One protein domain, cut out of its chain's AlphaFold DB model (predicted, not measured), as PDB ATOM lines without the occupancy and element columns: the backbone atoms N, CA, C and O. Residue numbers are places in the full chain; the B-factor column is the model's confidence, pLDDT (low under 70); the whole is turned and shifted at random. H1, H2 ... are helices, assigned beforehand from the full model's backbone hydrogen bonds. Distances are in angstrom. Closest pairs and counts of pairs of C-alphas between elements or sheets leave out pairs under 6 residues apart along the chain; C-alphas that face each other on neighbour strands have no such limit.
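What this domain is: This is residues 2 to 131 of the 660 residues of an uncharacterized protein of Plasmodium falciparum (isolate Dd2) (UniProt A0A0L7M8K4). Helices are stacked in three layers: H4 and H5 make the middle, H2 and the low-confidence H1 cover one side, and the long hairpin of H6 and H7 covers the other. Short H3 sits at one end, and residues 11 to 16, of which 11 belongs to H1, stick out free. The printed part has 130 residues, with seven named helices, H1 to H7 in order, and no named strand: all helix, packed part aligned, part crossed. It is compact, with a radius of gyration of the C-alphas of 14.8 A and spans of 43 by 31 by 24 A.

How they stand to each other: Start at H1, residues 2 to 11, which touches residues 44 to 48 alone of H4, residues 42 to 53; the closest C-alphas, Cys 2 and Glu 44, are 7.1 A apart. Next, H2, residues 17 to 33, touches H5, residues 61 to 75, at a shallow tilt of 14 degrees, the same way, closest at C-alphas 28 and 67, 5.2 A. H3, residues 35 to 39, only just touches H5, with 3 pairs of C-alphas within 8 A, closest at C-alphas 35 and 74, 7.0 A. Look then at H7, residues 105 to 123: it touches H4, closest at C-alphas 110 and 53, 4.7 A, and H5, closest at C-alphas 117 and 65, 5.8 A. H6, residues 79 to 102, forms a hairpin with H7, closest at C-alphas 95 and 107, 5.0 A. Every O i to N i+4 pair is within hydrogen-bond range in H2, H3, H5 and H7; H1 has 4 of 6, H4 7 of 8, H6 19 of 20.

Where its parts are: Find C-alpha 2 at (-34.115, 39.864, -44.104), where H1 begins. H2 runs 24.4 A, H5 21.1 A, H6 34.7 A and H7 27.0 A, ending at C-alpha 123, (-15.510, 17.322, -43.796).

The domain as a whole: The C-alphas farthest apart, Leu 14 and Gln 131, are 46.2 A apart. The printed part has no cut, and no link is long. Confidence is under 70 at residues 2 to 20, 56 to 59, 76 to 85 and 125 to 131.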
ATOM      1  N   CYS A   2     -35.466  39.607 -43.568       32.78
ATOM      2  CA  CYS A   2     -34.115  39.864 -44.104       32.78
ATOM      3  C   CYS A   2     -33.877  41.317 -44.555       32.78
ATOM      4  O   CYS A   2     -32.893  41.895 -44.125       32.78
ATOM      5  N   ARG A   3     -34.797  41.956 -45.299       28.67
ATOM      6  CA  ARG A   3     -34.675  43.386 -45.674       28.67
ATOM      7  C   ARG A   3     -34.604  44.346 -44.474       28.67
ATOM      8  O   ARG A   3     -33.805  45.269 -44.496       28.67
ATOM      9  N   VAL A   4     -35.378  44.098 -43.414       29.95
ATOM     10  CA  VAL A   4     -35.359  44.914 -42.180       29.95
ATOM     11  C   VAL A   4     -34.036  44.724 -41.427       29.95
ATOM     12  O   VAL A   4     -33.451  45.693 -40.957       29.95
ATOM     13  N   TYR A   5     -33.506  43.497 -41.390       41.50
ATOM     14  CA  TYR A   5     -32.166  43.215 -40.858       41.50
ATOM     15  C   TYR A   5     -31.045  43.838 -41.709       41.50
ATOM     16  O   TYR A   5     -30.077  44.351 -41.158       41.50
ATOM     17  N   HIS A   6     -31.182  43.835 -43.037       33.72
ATOM     18  CA  HIS A   6     -30.195  44.386 -43.972       33.72
ATOM     19  C   HIS A   6     -30.057  45.910 -43.840       33.72
ATOM     20  O   HIS A   6     -28.957  46.439 -43.972       33.72
ATOM     21  N   ILE A   7     -31.166  46.602 -43.549       29.17
ATOM     22  CA  ILE A   7     -31.184  48.042 -43.256       29.17
ATOM     23  C   ILE A   7     -30.551  48.319 -41.880       29.17
ATOM     24  O   ILE A   7     -29.757  49.245 -41.754       29.17
ATOM     25  N   ASN A   8     -30.817  47.487 -40.866       31.34
ATOM     26  CA  ASN A   8     -30.287  47.706 -39.512       31.34
ATOM     27  C   ASN A   8     -28.776  47.401 -39.379       31.34
ATOM     28  O   ASN A   8     -28.068  48.094 -38.648       31.34
ATOM     29  N   ILE A   9     -28.261  46.399 -40.105       39.72
ATOM     30  CA  ILE A   9     -26.840  45.997 -40.055       39.72
ATOM     31  C   ILE A   9     -25.909  47.069 -40.634       39.72
ATOM     32  O   ILE A   9     -24.824  47.273 -40.097       39.72
ATOM     33  N   ASN A  10     -26.334  47.791 -41.675       35.03
ATOM     34  CA  ASN A  10     -25.535  48.880 -42.245       35.03
ATOM     35  C   ASN A  10     -25.540  50.157 -41.382       35.03
ATOM     36  O   ASN A  10     -24.685  51.013 -41.580       35.03
ATOM     37  N   HIS A  11     -26.481  50.295 -40.438       33.09
ATOM     38  CA  HIS A  11     -26.671  51.521 -39.650       33.09
ATOM     39  C   HIS A  11     -26.199  51.445 -38.192       33.09
ATOM     40  O   HIS A  11     -26.192  52.471 -37.516       33.09
ATOM     41  N   THR A  12     -25.788  50.276 -37.685       35.59
ATOM     42  CA  THR A  12     -25.377  50.130 -36.277       35.59
ATOM     43  C   THR A  12     -23.943  49.629 -36.117       35.59
ATOM     44  O   THR A  12     -23.646  48.439 -36.160       35.59
ATOM     45  N   ILE A  13     -23.053  50.577 -35.806       35.84
ATOM     46  CA  ILE A  13     -21.648  50.368 -35.398       35.84
ATOM     47  C   ILE A  13     -21.530  49.611 -34.045       35.84
ATOM     48  O   ILE A  13     -20.442  49.231 -33.625       35.84
ATOM     49  N   LEU A  14     -22.655  49.310 -33.383       37.41
ATOM     50  CA  LEU A  14     -22.750  48.665 -32.068       37.41
ATOM     51  C   LEU A  14     -23.660  47.420 -32.095       37.41
ATOM     52  O   LEU A  14     -24.720  47.382 -31.469       37.41
ATOM     53  N   CYS A  15     -23.251  46.365 -32.803       48.69
ATOM     54  CA  CYS A  15     -23.890  45.053 -32.657       48.69
ATOM     55  C   CYS A  15     -23.336  44.315 -31.429       48.69
ATOM     56  O   CYS A  15     -22.244  43.756 -31.487       48.69
ATOM     57  N   ASN A  16     -24.119  44.244 -30.349       58.06
ATOM     58  CA  ASN A  16     -23.870  43.318 -29.239       58.06
ATOM     59  C   ASN A  16     -23.775  41.878 -29.785       58.06
ATOM     60  O   ASN A  16     -24.717  41.396 -30.422       58.06
ATOM     61  N   GLU A  17     -22.657  41.189 -29.530       62.12
ATOM     62  CA  GLU A  17     -22.373  39.838 -30.045       62.12
ATOM     63  C   GLU A  17     -23.496  38.836 -29.741       62.12
ATOM     64  O   GLU A  17     -23.796  37.960 -30.553       62.12
ATOM     65  N   ASN A  18     -24.187  39.007 -28.610       65.12
ATOM     66  CA  ASN A  18     -25.317  38.170 -28.212       65.12
ATOM     67  C   ASN A  18     -26.515  38.299 -29.165       65.12
ATOM     68  O   ASN A  18     -27.172  37.298 -29.453       65.12
ATOM     69  N   ILE A  19     -26.780  39.498 -29.699       68.44
ATOM     70  CA  ILE A  19     -27.862  39.733 -30.669       68.44
ATOM     71  C   ILE A  19     -27.520  39.054 -31.997       68.44
ATOM     72  O   ILE A  19     -28.372  38.385 -32.580       68.44
ATOM     73  N   LEU A  20     -26.263  39.152 -32.446       69.19
ATOM     74  CA  LEU A  20     -25.799  38.472 -33.659       69.19
ATOM     75  C   LEU A  20     -25.822  36.940 -33.493       69.19
ATOM     76  O   LEU A  20     -26.277  36.227 -34.388       69.19
ATOM     77  N   SER A  21     -25.423  36.431 -32.320       72.00
ATOM     78  CA  SER A  21     -25.526  35.008 -31.965       72.00
ATOM     79  C   SER A  21     -26.968  34.516 -32.013       72.00
ATOM     80  O   SER A  21     -27.250  33.478 -32.617       72.00
ATOM     81  N   LEU A  22     -27.894  35.268 -31.409       75.00
ATOM     82  CA  LEU A  22     -29.315  34.940 -31.398       75.00
ATOM     83  C   LEU A  22     -29.893  34.961 -32.817       75.00
ATOM     84  O   LEU A  22     -30.524  33.987 -33.215       75.00
ATOM     85  N   ALA A  23     -29.600  36.000 -33.605       76.75
ATOM     86  CA  ALA A  23     -30.023  36.101 -35.000       76.75
ATOM     87  C   ALA A  23     -29.544  34.901 -35.833       76.75
ATOM     88  O   ALA A  23     -30.337  34.312 -36.568       76.75
ATOM     89  N   ASN A  24     -28.288  34.476 -35.673       78.56
ATOM     90  CA  ASN A  24     -27.741  33.314 -36.377       78.56
ATOM     91  C   ASN A  24     -28.346  31.984 -35.904       78.56
ATOM     92  O   ASN A  24     -28.674  31.137 -36.733       78.56
ATOM     93  N   LYS A  25     -28.575  31.800 -34.598       81.75
ATOM     94  CA  LYS A  25     -29.290  30.622 -34.068       81.75
ATOM     95  C   LYS A  25     -30.728  30.560 -34.596       81.75
ATOM     96  O   LYS A  25     -31.183  29.498 -35.020       81.75
ATOM     97  N   THR A  26     -31.424  31.696 -34.653       80.88
ATOM     98  CA  THR A  26     -32.755  31.802 -35.262       80.88
ATOM     99  C   THR A  26     -32.712  31.513 -36.764       80.88
ATOM    100  O   THR A  26     -33.554  30.768 -37.260       80.88
ATOM    101  N   LEU A  27     -31.708  32.014 -37.492       83.44
ATOM    102  CA  LEU A  27     -31.531  31.728 -38.917       83.44
ATOM    103  C   LEU A  27     -31.298  30.230 -39.170       83.44
ATOM    104  O   LEU A  27     -31.922  29.663 -40.063       83.44
ATOM    105  N   LEU A  28     -30.471  29.566 -38.355       83.44
ATOM    106  CA  LEU A  28     -30.252  28.117 -38.412       83.44
ATOM    107  C   LEU A  28     -31.558  27.334 -38.190       83.44
ATOM    108  O   LEU A  28     -31.853  26.395 -38.930       83.44
ATOM    109  N   PHE A  29     -32.380  27.754 -37.226       83.88
ATOM    110  CA  PHE A  29     -33.695  27.160 -36.972       83.88
ATOM    111  C   PHE A  29     -34.659  27.349 -38.161       83.88
ATOM    112  O   PHE A  29     -35.330  26.400 -38.579       83.88
ATOM    113  N   ILE A  30     -34.665  28.538 -38.782       82.12
ATOM    114  CA  ILE A  30     -35.430  28.823 -40.009       82.12
ATOM    115  C   ILE A  30     -34.943  27.943 -41.172       82.12
ATOM    116  O   ILE A  30     -35.770  27.373 -41.878       82.12
ATOM    117  N   VAL A  31     -33.632  27.758 -41.347       84.56
ATOM    118  CA  VAL A  31     -33.056  26.842 -42.353       84.56
ATOM    119  C   VAL A  31     -33.475  25.393 -42.093       84.56
ATOM    120  O   VAL A  31     -33.758  24.646 -43.033       84.56
ATOM    121  N   PHE A  32     -33.535  24.977 -40.827       82.94
ATOM    122  CA  PHE A  32     -33.884  23.610 -40.462       82.94
ATOM    123  C   PHE A  32     -35.366  23.293 -40.714       82.94
ATOM    124  O   PHE A  32     -35.670  22.253 -41.306       82.94
ATOM    125  N   ILE A  33     -36.280  24.173 -40.296       81.75
ATOM    126  CA  ILE A  33     -37.734  23.950 -40.382       81.75
ATOM    127  C   ILE A  33     -38.305  24.503 -41.695       81.75
ATOM    128  O   ILE A  33     -38.920  23.777 -42.477       81.75
ATOM    129  N   ASN A  34     -38.034  25.773 -41.986       80.88
ATOM    130  CA  ASN A  34     -38.688  26.567 -43.026       80.88
ATOM    131  C   ASN A  34     -37.797  26.811 -44.258       80.88
ATOM    132  O   ASN A  34     -37.871  27.865 -44.886       80.88
ATOM    133  N   HIS A  35     -36.982  25.818 -44.643       79.31
ATOM    134  CA  HIS A  35     -36.049  25.907 -45.782       79.31
ATOM    135  C   HIS A  35     -36.691  26.414 -47.092       79.31
ATOM    136  O   HIS A  35     -36.021  27.041 -47.910       79.31
ATOM    137  N   HIS A  36     -37.989  26.157 -47.284       77.75
ATOM    138  CA  HIS A  36     -38.749  26.578 -48.456       77.75
ATOM    139  C   HIS A  36     -38.853  28.111 -48.575       77.75
ATOM    140  O   HIS A  36     -38.740  28.620 -49.681       77.75
ATOM    141  N   LEU A  37     -38.950  28.849 -47.459       76.38
ATOM    142  CA  LEU A  37     -39.013  30.323 -47.452       76.38
ATOM    143  C   LEU A  37     -37.694  30.984 -47.890       76.38
ATOM    144  O   LEU A  37     -37.681  32.116 -48.373       76.38
ATOM    145  N   ILE A  38     -36.572  30.280 -47.708       78.38
ATOM    146  CA  ILE A  38     -35.237  30.758 -48.091       78.38
ATOM    147  C   ILE A  38     -35.015  30.588 -49.595       78.38
ATOM    148  O   ILE A  38     -34.333  31.403 -50.206       78.38
ATOM    149  N   LYS A  39     -35.615  29.557 -50.202       75.06
ATOM    150  CA  LYS A  39     -35.453  29.210 -51.621       75.06
ATOM    151  C   LYS A  39     -35.857  30.342 -52.578       75.06
ATOM    152  O   LYS A  39     -35.279  30.469 -53.653       75.06
ATOM    153  N   ASP A  40     -36.810  31.175 -52.178       74.06
ATOM    154  CA  ASP A  40     -37.280  32.297 -52.996       74.06
ATOM    155  C   ASP A  40     -36.496  33.602 -52.717       74.06
ATOM    156  O   ASP A  40     -36.716  34.611 -53.378       74.06
ATOM    157  N   ASN A  41     -35.556  33.582 -51.756       76.69
ATOM    158  CA  ASN A  41     -34.735  34.720 -51.312       76.69
ATOM    159  C   ASN A  41     -33.252  34.313 -51.121       76.69
ATOM    160  O   ASN A  41     -32.572  34.794 -50.209       76.69
ATOM    161  N   GLU A  42     -32.748  33.368 -51.929       77.25
ATOM    162  CA  GLU A  42     -31.417  32.768 -51.724       77.25
ATOM    163  C   GLU A  42     -30.289  33.803 -51.814       77.25
ATOM    164  O   GLU A  42     -29.330  33.735 -51.048       77.25
ATOM    165  N   LYS A  43     -30.421  34.789 -52.709       76.81
ATOM    166  CA  LYS A  43     -29.434  35.857 -52.903       76.81
ATOM    167  C   LYS A  43     -29.291  36.719 -51.647       76.81
ATOM    168  O   LYS A  43     -28.183  36.916 -51.161       76.81
ATOM    169  N   GLU A  44     -30.402  37.191 -51.091       77.50
ATOM    170  CA  GLU A  44     -30.446  37.980 -49.857       77.50
ATOM    171  C   GLU A  44     -29.951  37.173 -48.650       77.50
ATOM    172  O   GLU A  44     -29.229  37.707 -47.808       77.50
ATOM    173  N   PHE A  45     -30.307  35.887 -48.577       82.31
ATOM    174  CA  PHE A  45     -29.830  34.969 -47.541       82.31
ATOM    175  C   PHE A  45     -28.309  34.785 -47.592       82.31
ATOM    176  O   PHE A  45     -27.641  34.917 -46.567       82.31
ATOM    177  N   PHE A  46     -27.740  34.535 -48.774       79.44
ATOM    178  CA  PHE A  46     -26.295  34.381 -48.916       79.44
ATOM    179  C   PHE A  46     -25.538  35.692 -48.716       79.44
ATOM    180  O   PHE A  46     -24.538  35.685 -48.006       79.44
ATOM    181  N   ASN A  47     -26.038  36.818 -49.230       77.62
ATOM    182  CA  ASN A  47     -25.451  38.136 -48.970       77.62
ATOM    183  C   ASN A  47     -25.381  38.439 -47.464       77.62
ATOM    184  O   ASN A  47     -24.339  38.868 -46.976       77.62
ATOM    185  N   PHE A  48     -26.452  38.150 -46.715       79.31
ATOM    186  CA  PHE A  48     -26.474  38.293 -45.258       79.31
ATOM    187  C   PHE A  48     -25.399  37.436 -44.570       79.31
ATOM    188  O   PHE A  48     -24.726  37.923 -43.664       79.31
ATOM    189  N   LEU A  49     -25.195  36.188 -45.009       82.00
ATOM    190  CA  LEU A  49     -24.129  35.333 -44.475       82.00
ATOM    191  C   LEU A  49     -22.734  35.846 -44.850       82.00
ATOM    192  O   LEU A  49     -21.861  35.878 -43.988       82.00
ATOM    193  N   PHE A  50     -22.524  36.283 -46.095       79.44
ATOM    194  CA  PHE A  50     -21.237  36.798 -46.567       79.44
ATOM    195  C   PHE A  50     -20.813  38.077 -45.835       79.44
ATOM    196  O   PHE A  50     -19.664  38.161 -45.411       79.44
ATOM    197  N   ILE A  51     -21.734  39.016 -45.587       76.12
ATOM    198  CA  ILE A  51     -21.459  40.241 -44.810       76.12
ATOM    199  C   ILE A  51     -20.908  39.912 -43.412       76.12
ATOM    200  O   ILE A  51     -20.032  40.613 -42.908       76.12
ATOM    201  N   GLN A  52     -21.369  38.826 -42.785       75.75
ATOM    202  CA  GLN A  52     -20.874  38.420 -41.467       75.75
ATOM    203  C   GLN A  52     -19.458  37.829 -41.484       75.75
ATOM    204  O   GLN A  52     -18.789  37.849 -40.450       75.75
ATOM    205  N   LEU A  53     -18.984  37.325 -42.630       79.06
ATOM    206  CA  LEU A  53     -17.639  36.756 -42.755       79.06
ATOM    207  C   LEU A  53     -16.542  37.832 -42.764       79.06
ATOM    208  O   LEU A  53     -15.405  37.502 -42.446       79.06
ATOM    209  N   ASN A  54     -16.863  39.101 -43.046       73.81
ATOM    210  CA  ASN A  54     -15.906  40.221 -42.995       73.81
ATOM    211  C   ASN A  54     -15.368  40.518 -41.582       73.81
ATOM    212  O   ASN A  54     -14.432  41.299 -41.435       73.81
ATOM    213  N   LYS A  55     -15.960  39.944 -40.528       71.56
ATOM    214  CA  LYS A  55     -15.597  40.226 -39.132       71.56
ATOM    215  C   LYS A  55     -14.775  39.090 -38.524       71.56
ATOM    216  O   LYS A  55     -15.052  37.913 -38.763       71.56
ATOM    217  N   TYR A  56     -13.811  39.441 -37.674       67.62
ATOM    218  CA  TYR A  56     -13.194  38.485 -36.756       67.62
ATOM    219  C   TYR A  56     -14.262  38.002 -35.766       67.62
ATOM    220  O   TYR A  56     -14.834  38.810 -35.042       67.62
ATOM    221  N   ASN A  57     -14.608  36.712 -35.804       67.25
ATOM    222  CA  ASN A  57     -15.809  36.192 -35.141       67.25
ATOM    223  C   ASN A  57     -15.692  34.682 -34.856       67.25
ATOM    224  O   ASN A  57     -16.433  33.862 -35.407       67.25
ATOM    225  N   GLU A  58     -14.758  34.295 -33.984       63.75
ATOM    226  CA  GLU A  58     -14.475  32.883 -33.678       63.75
ATOM    227  C   GLU A  58     -15.702  32.126 -33.123       63.75
ATOM    228  O   GLU A  58     -15.915  30.962 -33.460       63.75
ATOM    229  N   TYR A  59     -16.584  32.805 -32.380       68.25
ATOM    230  CA  TYR A  59     -17.819  32.224 -31.832       68.25
ATOM    231  C   TYR A  59     -18.994  32.143 -32.822       68.25
ATOM    232  O   TYR A  59     -19.856  31.272 -32.678       68.25
ATOM    233  N   MET A  60     -19.063  33.026 -33.827       72.38
ATOM    234  CA  MET A  60     -20.186  33.058 -34.784       72.38
ATOM    235  C   MET A  60     -19.920  32.201 -36.020       72.38
ATOM    236  O   MET A  60     -20.854  31.618 -36.578       72.38
ATOM    237  N   LEU A  61     -18.652  32.077 -36.425       82.12
ATOM    238  CA  LEU A  61     -18.236  31.285 -37.580       82.12
ATOM    239  C   LEU A  61     -18.745  29.824 -37.541       82.12
ATOM    240  O   LEU A  61     -19.232  29.372 -38.578       82.12
ATOM    241  N   PRO A  62     -18.740  29.088 -36.405       84.12
ATOM    242  CA  PRO A  62     -19.319  27.743 -36.325       84.12
ATOM    243  C   PRO A  62     -20.819  27.695 -36.648       84.12
ATOM    244  O   PRO A  62     -21.270  26.780 -37.335       84.12
ATOM    245  N   ILE A  63     -21.594  28.695 -36.209       81.25
ATOM    246  CA  ILE A  63     -23.041  28.762 -36.469       81.25
ATOM    247  C   ILE A  63     -23.284  29.064 -37.954       81.25
ATOM    248  O   ILE A  63     -24.116  28.420 -38.589       81.25
ATOM    249  N   ILE A  64     -22.510  29.986 -38.539       83.38
ATOM    250  CA  ILE A  64     -22.562  30.302 -39.977       83.38
ATOM    251  C   ILE A  64     -22.194  29.068 -40.820       83.38
ATOM    252  O   ILE A  64     -22.890  28.734 -41.781       83.38
ATOM    253  N   GLN A  65     -21.152  28.329 -40.431       85.06
ATOM    254  CA  GLN A  65     -20.779  27.052 -41.044       85.06
ATOM    255  C   GLN A  65     -21.919  26.027 -40.992       85.06
ATOM    256  O   GLN A  65     -22.217  25.380 -41.999       85.06
ATOM    257  N   GLU A  66     -22.579  25.885 -39.840       84.75
ATOM    258  CA  GLU A  66     -23.701  24.962 -39.679       84.75
ATOM    259  C   GLU A  66     -24.929  25.385 -40.497       84.75
ATOM    260  O   GLU A  66     -25.582  24.526 -41.096       84.75
ATOM    261  N   ILE A  67     -25.195  26.690 -40.616       85.69
ATOM    262  CA  ILE A  67     -26.215  27.255 -41.511       85.69
ATOM    263  C   ILE A  67     -25.957  26.821 -42.957       85.69
ATOM    264  O   ILE A  67     -26.837  26.211 -43.571       85.69
ATOM    265  N   PHE A  68     -24.756  27.078 -43.493       83.25
ATOM    266  CA  PHE A  68     -24.405  26.698 -44.866       83.25
ATOM    267  C   PHE A  68     -24.552  25.181 -45.086       83.25
ATOM    268  O   PHE A  68     -25.193  24.750 -46.047       83.25
ATOM    269  N   VAL A  69     -24.008  24.359 -44.178       79.81
ATOM    270  CA  VAL A  69     -24.081  22.887 -44.255       79.81
ATOM    271  C   VAL A  69     -25.530  22.390 -44.221       79.81
ATOM    272  O   VAL A  69     -25.901  21.512 -45.004       79.81
ATOM    273  N   THR A  70     -26.357  22.927 -43.323       81.62
ATOM    274  CA  THR A  70     -27.756  22.508 -43.149       81.62
ATOM    275  C   THR A  70     -28.597  22.908 -44.352       81.62
ATOM    276  O   THR A  70     -29.364  22.090 -44.865       81.62
ATOM    277  N   TYR A  71     -28.402  24.128 -44.853       83.06
ATOM    278  CA  TYR A  71     -29.071  24.632 -46.043       83.06
ATOM    279  C   TYR A  71     -28.748  23.769 -47.277       83.06
ATOM    280  O   TYR A  71     -29.663  23.258 -47.928       83.06
ATOM    281  N   LEU A  72     -27.461  23.508 -47.548       76.69
ATOM    282  CA  LEU A  72     -27.022  22.677 -48.679       76.69
ATOM    283  C   LEU A  72     -27.596  21.251 -48.603       76.69
ATOM    284  O   LEU A  72     -28.109  20.733 -49.596       76.69
ATOM    285  N   LYS A  73     -27.611  20.639 -47.409       76.12
ATOM    286  CA  LYS A  73     -28.229  19.318 -47.184       76.12
ATOM    287  C   LYS A  73     -29.741  19.298 -47.427       76.12
ATOM    288  O   LYS A  73     -30.262  18.300 -47.927       76.12
ATOM    289  N   LYS A  74     -30.460  20.367 -47.066       77.56
ATOM    290  CA  LYS A  74     -31.918  20.478 -47.268       77.56
ATOM    291  C   LYS A  74     -32.277  20.730 -48.737       77.56
ATOM    292  O   LYS A  74     -33.303  20.227 -49.186       77.56
ATOM    293  N   LYS A  75     -31.426  21.440 -49.489       74.31
ATOM    294  CA  LYS A  75     -31.675  21.864 -50.880       74.31
ATOM    295  C   LYS A  75     -31.846  20.711 -51.879       74.31
ATOM    296  O   LYS A  75     -32.614  20.854 -52.826       74.31
ATOM    297  N   LYS A  76     -31.161  19.575 -51.670       59.91
ATOM    298  CA  LYS A  76     -31.312  18.298 -52.417       59.91
ATOM    299  C   LYS A  76     -31.263  18.370 -53.965       59.91
ATOM    300  O   LYS A  76     -31.638  17.396 -54.612       59.91
ATOM    301  N   LYS A  77     -30.824  19.475 -54.582       53.28
ATOM    302  CA  LYS A  77     -30.768  19.643 -56.048       53.28
ATOM    303  C   LYS A  77     -29.400  20.109 -56.527       53.28
ATOM    304  O   LYS A  77     -28.850  21.083 -56.023       53.28
ATOM    305  N   LEU A  78     -28.908  19.422 -57.551       46.25
ATOM    306  CA  LEU A  78     -27.488  19.347 -57.861       46.25
ATOM    307  C   LEU A  78     -26.869  20.568 -58.556       46.25
ATOM    308  O   LEU A  78     -25.708  20.887 -58.316       46.25
ATOM    309  N   MET A  79     -27.633  21.271 -59.396       40.88
ATOM    310  CA  MET A  79     -27.092  22.375 -60.203       40.88
ATOM    311  C   MET A  79     -26.603  23.574 -59.371       40.88
ATOM    312  O   MET A  79     -25.661  24.254 -59.765       40.88
ATOM    313  N   LEU A  80     -27.193  23.803 -58.193       43.75
ATOM    314  CA  LEU A  80     -26.945  25.000 -57.380       43.75
ATOM    315  C   LEU A  80     -25.726  24.906 -56.452       43.75
ATOM    316  O   LEU A  80     -25.267  25.936 -55.959       43.75
ATOM    317  N   ASN A  81     -25.155  23.715 -56.238       52.56
ATOM    318  CA  ASN A  81     -23.909  23.616 -55.473       52.56
ATOM    319  C   ASN A  81     -22.755  24.261 -56.253       52.56
ATOM    320  O   ASN A  81     -21.963  24.995 -55.667       52.56
ATOM    321  N   LYS A  82     -22.705  24.067 -57.582       57.31
ATOM    322  CA  LYS A  82     -21.699  24.698 -58.446       57.31
ATOM    323  C   LYS A  82     -21.737  26.222 -58.330       57.31
ATOM    324  O   LYS A  82     -20.681  26.819 -58.167       57.31
ATOM    325  N   GLU A  83     -22.925  26.824 -58.338       63.03
ATOM    326  CA  GLU A  83     -23.083  28.272 -58.164       63.03
ATOM    327  C   GLU A  83     -22.558  28.742 -56.805       63.03
ATOM    328  O   GLU A  83     -21.756  29.666 -56.761       63.03
ATOM    329  N   ILE A  84     -22.917  28.086 -55.696       67.12
ATOM    330  CA  ILE A  84     -22.442  28.475 -54.353       67.12
ATOM    331  C   ILE A  84     -20.918  28.321 -54.231       67.12
ATOM    332  O   ILE A  84     -20.255  29.201 -53.682       67.12
ATOM    333  N   TYR A  85     -20.342  27.254 -54.791       69.06
ATOM    334  CA  TYR A  85     -18.889  27.081 -54.858       69.06
ATOM    335  C   TYR A  85     -18.202  28.121 -55.762       69.06
ATOM    336  O   TYR A  85     -17.092  28.532 -55.441       69.06
ATOM    337  N   GLN A  86     -18.841  28.558 -56.855       73.25
ATOM    338  CA  GLN A  86     -18.344  29.635 -57.722       73.25
ATOM    339  C   GLN A  86     -18.460  31.008 -57.056       73.25
ATOM    340  O   GLN A  86     -17.527  31.793 -57.148       73.25
ATOM    341  N   TYR A  87     -19.553  31.293 -56.340       72.88
ATOM    342  CA  TYR A  87     -19.679  32.510 -55.540       72.88
ATOM    343  C   TYR A  87     -18.580  32.564 -54.481       72.88
ATOM    344  O   TYR A  87     -17.882  33.565 -54.401       72.88
ATOM    345  N   LEU A  88     -18.374  31.488 -53.716       76.75
ATOM    346  CA  LEU A  88     -17.309  31.423 -52.713       76.75
ATOM    347  C   LEU A  88     -15.907  31.606 -53.323       76.75
ATOM    348  O   LEU A  88     -15.102  32.316 -52.729       76.75
ATOM    349  N   ASP A  89     -15.616  31.036 -54.497       77.50
ATOM    350  CA  ASP A  89     -14.309  31.184 -55.163       77.50
ATOM    351  C   ASP A  89     -14.103  32.596 -55.745       77.50
ATOM    352  O   ASP A  89     -13.037  33.190 -55.574       77.50
ATOM    353  N   ASN A  90     -15.151  33.186 -56.336       81.50
ATOM    354  CA  ASN A  90     -15.154  34.587 -56.761       81.50
ATOM    355  C   ASN A  90     -14.914  35.509 -55.557       81.50
ATOM    356  O   ASN A  90     -13.972  36.294 -55.567       81.50
ATOM    357  N   TYR A  91     -15.685  35.348 -54.476       80.06
ATOM    358  CA  TYR A  91     -15.515  36.139 -53.261       80.06
ATOM    359  C   TYR A  91     -14.136  35.926 -52.603       80.06
ATOM    360  O   TYR A  91     -13.588  36.890 -52.072       80.06
ATOM    361  N   LEU A  92     -13.539  34.724 -52.646       82.88
ATOM    362  CA  LEU A  92     -12.147  34.497 -52.213       82.88
ATOM    363  C   LEU A  92     -11.159  35.319 -53.053       82.88
ATOM    364  O   LEU A  92     -10.289  35.991 -52.499       82.88
ATOM    365  N   ASN A  93     -11.281  35.257 -54.382       85.81
ATOM    366  CA  ASN A  93     -10.401  35.973 -55.302       85.81
ATOM    367  C   ASN A  93     -10.546  37.497 -55.165       85.81
ATOM    368  O   ASN A  93      -9.539  38.211 -55.133       85.81
ATOM    369  N   ASP A  94     -11.779  37.983 -55.040       83.50
ATOM    370  CA  ASP A  94     -12.090  39.398 -54.872       83.50
ATOM    371  C   ASP A  94     -11.545  39.905 -53.536       83.50
ATOM    372  O   ASP A  94     -10.813  40.889 -53.517       83.50
ATOM    373  N   ASN A  95     -11.781  39.194 -52.426       83.94
ATOM    374  CA  ASN A  95     -11.269  39.607 -51.116       83.94
ATOM    375  C   ASN A  95      -9.738  39.573 -51.036       83.94
ATOM    376  O   ASN A  95      -9.158  40.489 -50.462       83.94
ATOM    377  N   ILE A  96      -9.051  38.613 -51.667       87.50
ATOM    378  CA  ILE A  96      -7.583  38.688 -51.781       87.50
ATOM    379  C   ILE A  96      -7.149  39.897 -52.606       87.50
ATOM    380  O   ILE A  96      -6.242  40.616 -52.199       87.50
ATOM    381  N   SER A  97      -7.814  40.182 -53.725       85.19
ATOM    382  CA  SER A  97      -7.484  41.346 -54.557       85.19
ATOM    383  C   SER A  97      -7.716  42.670 -53.807       85.19
ATOM    384  O   SER A  97      -6.899  43.588 -53.888       85.19
ATOM    385  N   LEU A  98      -8.784  42.753 -53.008       82.00
ATOM    386  CA  LEU A  98      -9.097  43.887 -52.134       82.00
ATOM    387  C   LEU A  98      -8.140  43.989 -50.933       82.00
ATOM    388  O   LEU A  98      -7.798  45.100 -50.529       82.00
ATOM    389  N   LEU A  99      -7.677  42.867 -50.371       84.00
ATOM    390  CA  LEU A  99      -6.645  42.833 -49.329       84.00
ATOM    391  C   LEU A  99      -5.310  43.361 -49.867       84.00
ATOM    392  O   LEU A  99      -4.722  44.247 -49.257       84.00
ATOM    393  N   LEU A 100      -4.871  42.879 -51.032       84.38
ATOM    394  CA  LEU A 100      -3.640  43.337 -51.684       84.38
ATOM    395  C   LEU A 100      -3.699  44.840 -52.011       84.38
ATOM    396  O   LEU A 100      -2.726  45.556 -51.780       84.38
ATOM    397  N   LYS A 101      -4.850  45.327 -52.501       81.75
ATOM    398  CA  LYS A 101      -5.036  46.732 -52.897       81.75
ATOM    399  C   LYS A 101      -5.214  47.695 -51.716       81.75
ATOM    400  O   LYS A 101      -4.647  48.781 -51.739       81.75
ATOM    401  N   TYR A 102      -6.021  47.332 -50.716       78.19
ATOM    402  CA  TYR A 102      -6.459  48.250 -49.651       78.19
ATOM    403  C   TYR A 102      -5.957  47.887 -48.248       78.19
ATOM    404  O   TYR A 102      -6.197  48.646 -47.314       78.19
ATOM    405  N   ARG A 103      -5.291  46.736 -48.072       75.75
ATOM    406  CA  ARG A 103      -4.655  46.290 -46.812       75.75
ATOM    407  C   ARG A 103      -5.599  46.241 -45.593       75.75
ATOM    408  O   ARG A 103      -5.149  46.257 -44.449       75.75
ATOM    409  N   LYS A 104      -6.917  46.159 -45.829       76.31
ATOM    410  CA  LYS A 104      -7.960  46.046 -44.796       76.31
ATOM    411  C   LYS A 104      -8.035  44.638 -44.212       76.31
ATOM    412  O   LYS A 104      -8.127  43.664 -44.961       76.31
ATOM    413  N   LYS A 105      -8.093  44.542 -42.881       76.12
ATOM    414  CA  LYS A 105      -8.176  43.277 -42.134       76.12
ATOM    415  C   LYS A 105      -9.517  42.564 -42.361       76.12
ATOM    416  O   LYS A 105      -9.543  41.342 -42.389       76.12
ATOM    417  N   GLU A 106     -10.592  43.303 -42.654       78.69
ATOM    418  CA  GLU A 106     -11.909  42.748 -43.023       78.69
ATOM    419  C   GLU A 106     -11.829  41.733 -44.179       78.69
ATOM    420  O   GLU A 106     -12.373  40.632 -44.093       78.69
ATOM    421  N   ASN A 107     -11.081  42.071 -45.236       82.31
ATOM    422  CA  ASN A 107     -10.901  41.212 -46.410       82.31
ATOM    423  C   ASN A 107     -10.103  39.937 -46.068       82.31
ATOM    424  O   ASN A 107     -10.345  38.867 -46.632       82.31
ATOM    425  N   LEU A 108      -9.158  40.037 -45.123       85.81
ATOM    426  CA  LEU A 108      -8.410  38.893 -44.603       85.81
ATOM    427  C   LEU A 108      -9.307  37.980 -43.757       85.81
ATOM    428  O   LEU A 108      -9.275  36.761 -43.940       85.81
ATOM    429  N   PHE A 109     -10.115  38.555 -42.860       84.81
ATOM    430  CA  PHE A 109     -11.081  37.800 -42.061       84.81
ATOM    431  C   PHE A 109     -12.069  37.070 -42.967       84.81
ATOM    432  O   PHE A 109     -12.239  35.863 -42.810       84.81
ATOM    433  N   PHE A 110     -12.620  37.743 -43.986       84.31
ATOM    434  CA  PHE A 110     -13.477  37.102 -44.981       84.31
ATOM    435  C   PHE A 110     -12.780  35.918 -45.656       84.31
ATOM    436  O   PHE A 110     -13.322  34.810 -45.675       84.31
ATOM    437  N   PHE A 111     -11.566  36.123 -46.174       88.44
ATOM    438  CA  PHE A 111     -10.816  35.084 -46.874       88.44
ATOM    439  C   PHE A 111     -10.592  33.837 -46.000       88.44
ATOM    440  O   PHE A 111     -10.920  32.719 -46.408       88.44
ATOM    441  N   LEU A 112     -10.093  34.016 -44.773       87.50
ATOM    442  CA  LEU A 112      -9.800  32.907 -43.859       87.50
ATOM    443  C   LEU A 112     -11.079  32.244 -43.315       87.50
ATOM    444  O   LEU A 112     -11.131  31.016 -43.180       87.50
ATOM    445  N   ASN A 113     -12.145  33.018 -43.090       85.88
ATOM    446  CA  ASN A 113     -13.464  32.494 -42.733       85.88
ATOM    447  C   ASN A 113     -14.047  31.624 -43.860       85.88
ATOM    448  O   ASN A 113     -14.572  30.539 -43.585       85.88
ATOM    449  N   VAL A 114     -13.886  32.022 -45.128       84.25
ATOM    450  CA  VAL A 114     -14.299  31.199 -46.275       84.25
ATOM    451  C   VAL A 114     -13.438  29.940 -46.422       84.25
ATOM    452  O   VAL A 114     -14.009  28.868 -46.634       84.25
ATOM    453  N   LEU A 115     -12.114  29.984 -46.215       85.44
ATOM    454  CA  LEU A 115     -11.298  28.753 -46.150       85.44
ATOM    455  C   LEU A 115     -11.824  27.773 -45.086       85.44
ATOM    456  O   LEU A 115     -11.885  26.562 -45.320       85.44
ATOM    457  N   SER A 116     -12.262  28.294 -43.936       83.81
ATOM    458  CA  SER A 116     -12.884  27.509 -42.863       83.81
ATOM    459  C   SER A 116     -14.232  26.892 -43.290       83.81
ATOM    460  O   SER A 116     -14.527  25.742 -42.950       83.81
ATOM    461  N   ILE A 117     -15.017  27.597 -44.119       80.94
ATOM    462  CA  ILE A 117     -16.251  27.078 -44.736       80.94
ATOM    463  C   ILE A 117     -15.954  25.966 -45.762       80.94
ATOM    464  O   ILE A 117     -16.573  24.902 -45.707       80.94
ATOM    465  N   TYR A 118     -14.962  26.131 -46.642       78.75
ATOM    466  CA  TYR A 118     -14.535  25.044 -47.540       78.75
ATOM    467  C   TYR A 118     -14.113  23.798 -46.749       78.75
ATOM    468  O   TYR A 118     -14.536  22.683 -47.061       78.75
ATOM    469  N   LYS A 119     -13.356  23.986 -45.664       79.31
ATOM    470  CA  LYS A 119     -12.977  22.924 -44.724       79.31
ATOM    471  C   LYS A 119     -14.191  22.181 -44.146       79.31
ATOM    472  O   LYS A 119     -14.164  20.948 -44.119       79.31
ATOM    473  N   ILE A 120     -15.261  22.865 -43.712       76.56
ATOM    474  CA  ILE A 120     -16.445  22.159 -43.186       76.56
ATOM    475  C   ILE A 120     -17.219  21.425 -44.293       76.56
ATOM    476  O   ILE A 120     -17.714  20.325 -44.047       76.56
ATOM    477  N   PHE A 121     -17.276  21.960 -45.517       76.19
ATOM    478  CA  PHE A 121     -17.940  21.294 -46.646       76.19
ATOM    479  C   PHE A 121     -17.250  19.989 -47.039       76.19
ATOM    480  O   PHE A 121     -17.923  18.964 -47.184       76.19
ATOM    481  N   ILE A 122     -15.913  20.002 -47.114       71.62
ATOM    482  CA  ILE A 122     -15.104  18.806 -47.378       71.62
ATOM    483  C   ILE A 122     -15.301  17.784 -46.238       71.62
ATOM    484  O   ILE A 122     -15.597  16.623 -46.506       71.62
ATOM    485  N   LYS A 123     -15.266  18.210 -44.960       72.94
ATOM    486  CA  LYS A 123     -15.510  17.322 -43.796       72.94
ATOM    487  C   LYS A 123     -16.922  16.733 -43.725       72.94
ATOM    488  O   LYS A 123     -17.108  15.677 -43.125       72.94
ATOM    489  N   LYS A 124     -17.931  17.418 -44.268       72.00
ATOM    490  CA  LYS A 124     -19.338  16.975 -44.254       72.00
ATOM    491  C   LYS A 124     -19.757  16.265 -45.549       72.00
ATOM    492  O   LYS A 124     -20.946  15.978 -45.685       72.00
ATOM    493  N   TYR A 125     -18.811  15.969 -46.449       65.69
ATOM    494  CA  TYR A 125     -19.018  15.272 -47.728       65.69
ATOM    495  C   TYR A 125     -20.138  15.889 -48.586       65.69
ATOM    496  O   TYR A 125     -20.983  15.184 -49.139       65.69
ATOM    497  N   ILE A 126     -20.173  17.225 -48.683       64.31
ATOM    498  CA  ILE A 126     -21.171  17.929 -49.503       64.31
ATOM    499  C   ILE A 126     -20.787  17.807 -50.984       64.31
ATOM    500  O   ILE A 126     -20.036  18.619 -51.526       64.31
ATOM    501  N   SER A 127     -21.299  16.746 -51.610       52.56
ATOM    502  CA  SER A 127     -21.039  16.381 -53.004       52.56
ATOM    503  C   SER A 127     -21.667  17.352 -54.013       52.56
ATOM    504  O   SER A 127     -22.721  17.945 -53.775       52.56
ATOM    505  N   ASN A 128     -21.032  17.447 -55.181       49.09
ATOM    506  CA  ASN A 128     -21.565  18.094 -56.381       49.09
ATOM    507  C   ASN A 128     -22.244  17.103 -57.344       49.09
ATOM    508  O   ASN A 128     -22.634  17.528 -58.427       49.09
ATOM    509  N   ASN A 129     -22.355  15.811 -56.998       44.84
ATOM    510  CA  ASN A 129     -22.826  14.754 -57.903       44.84
ATOM    511  C   ASN A 129     -24.079  14.000 -57.397       44.84
ATOM    512  O   ASN A 129     -24.202  13.748 -56.201       44.84
ATOM    513  N   ASP A 130     -24.995  13.631 -58.307       43.59
ATOM    514  CA  ASP A 130     -26.351  13.085 -58.025       43.59
ATOM    515  C   ASP A 130     -26.358  11.650 -57.448       43.59
ATOM    516  O   ASP A 130     -27.418  11.062 -57.222       43.59
ATOM    517  N   GLN A 131     -25.190  11.045 -57.225       39.28
ATOM    518  CA  GLN A 131     -25.093   9.663 -56.759       39.28
ATOM    519  C   GLN A 131     -25.149   9.567 -55.229       39.28
ATOM    520  O   GLN A 131     -24.490  10.312 -54.504       39.28
TER     521      GLN A 131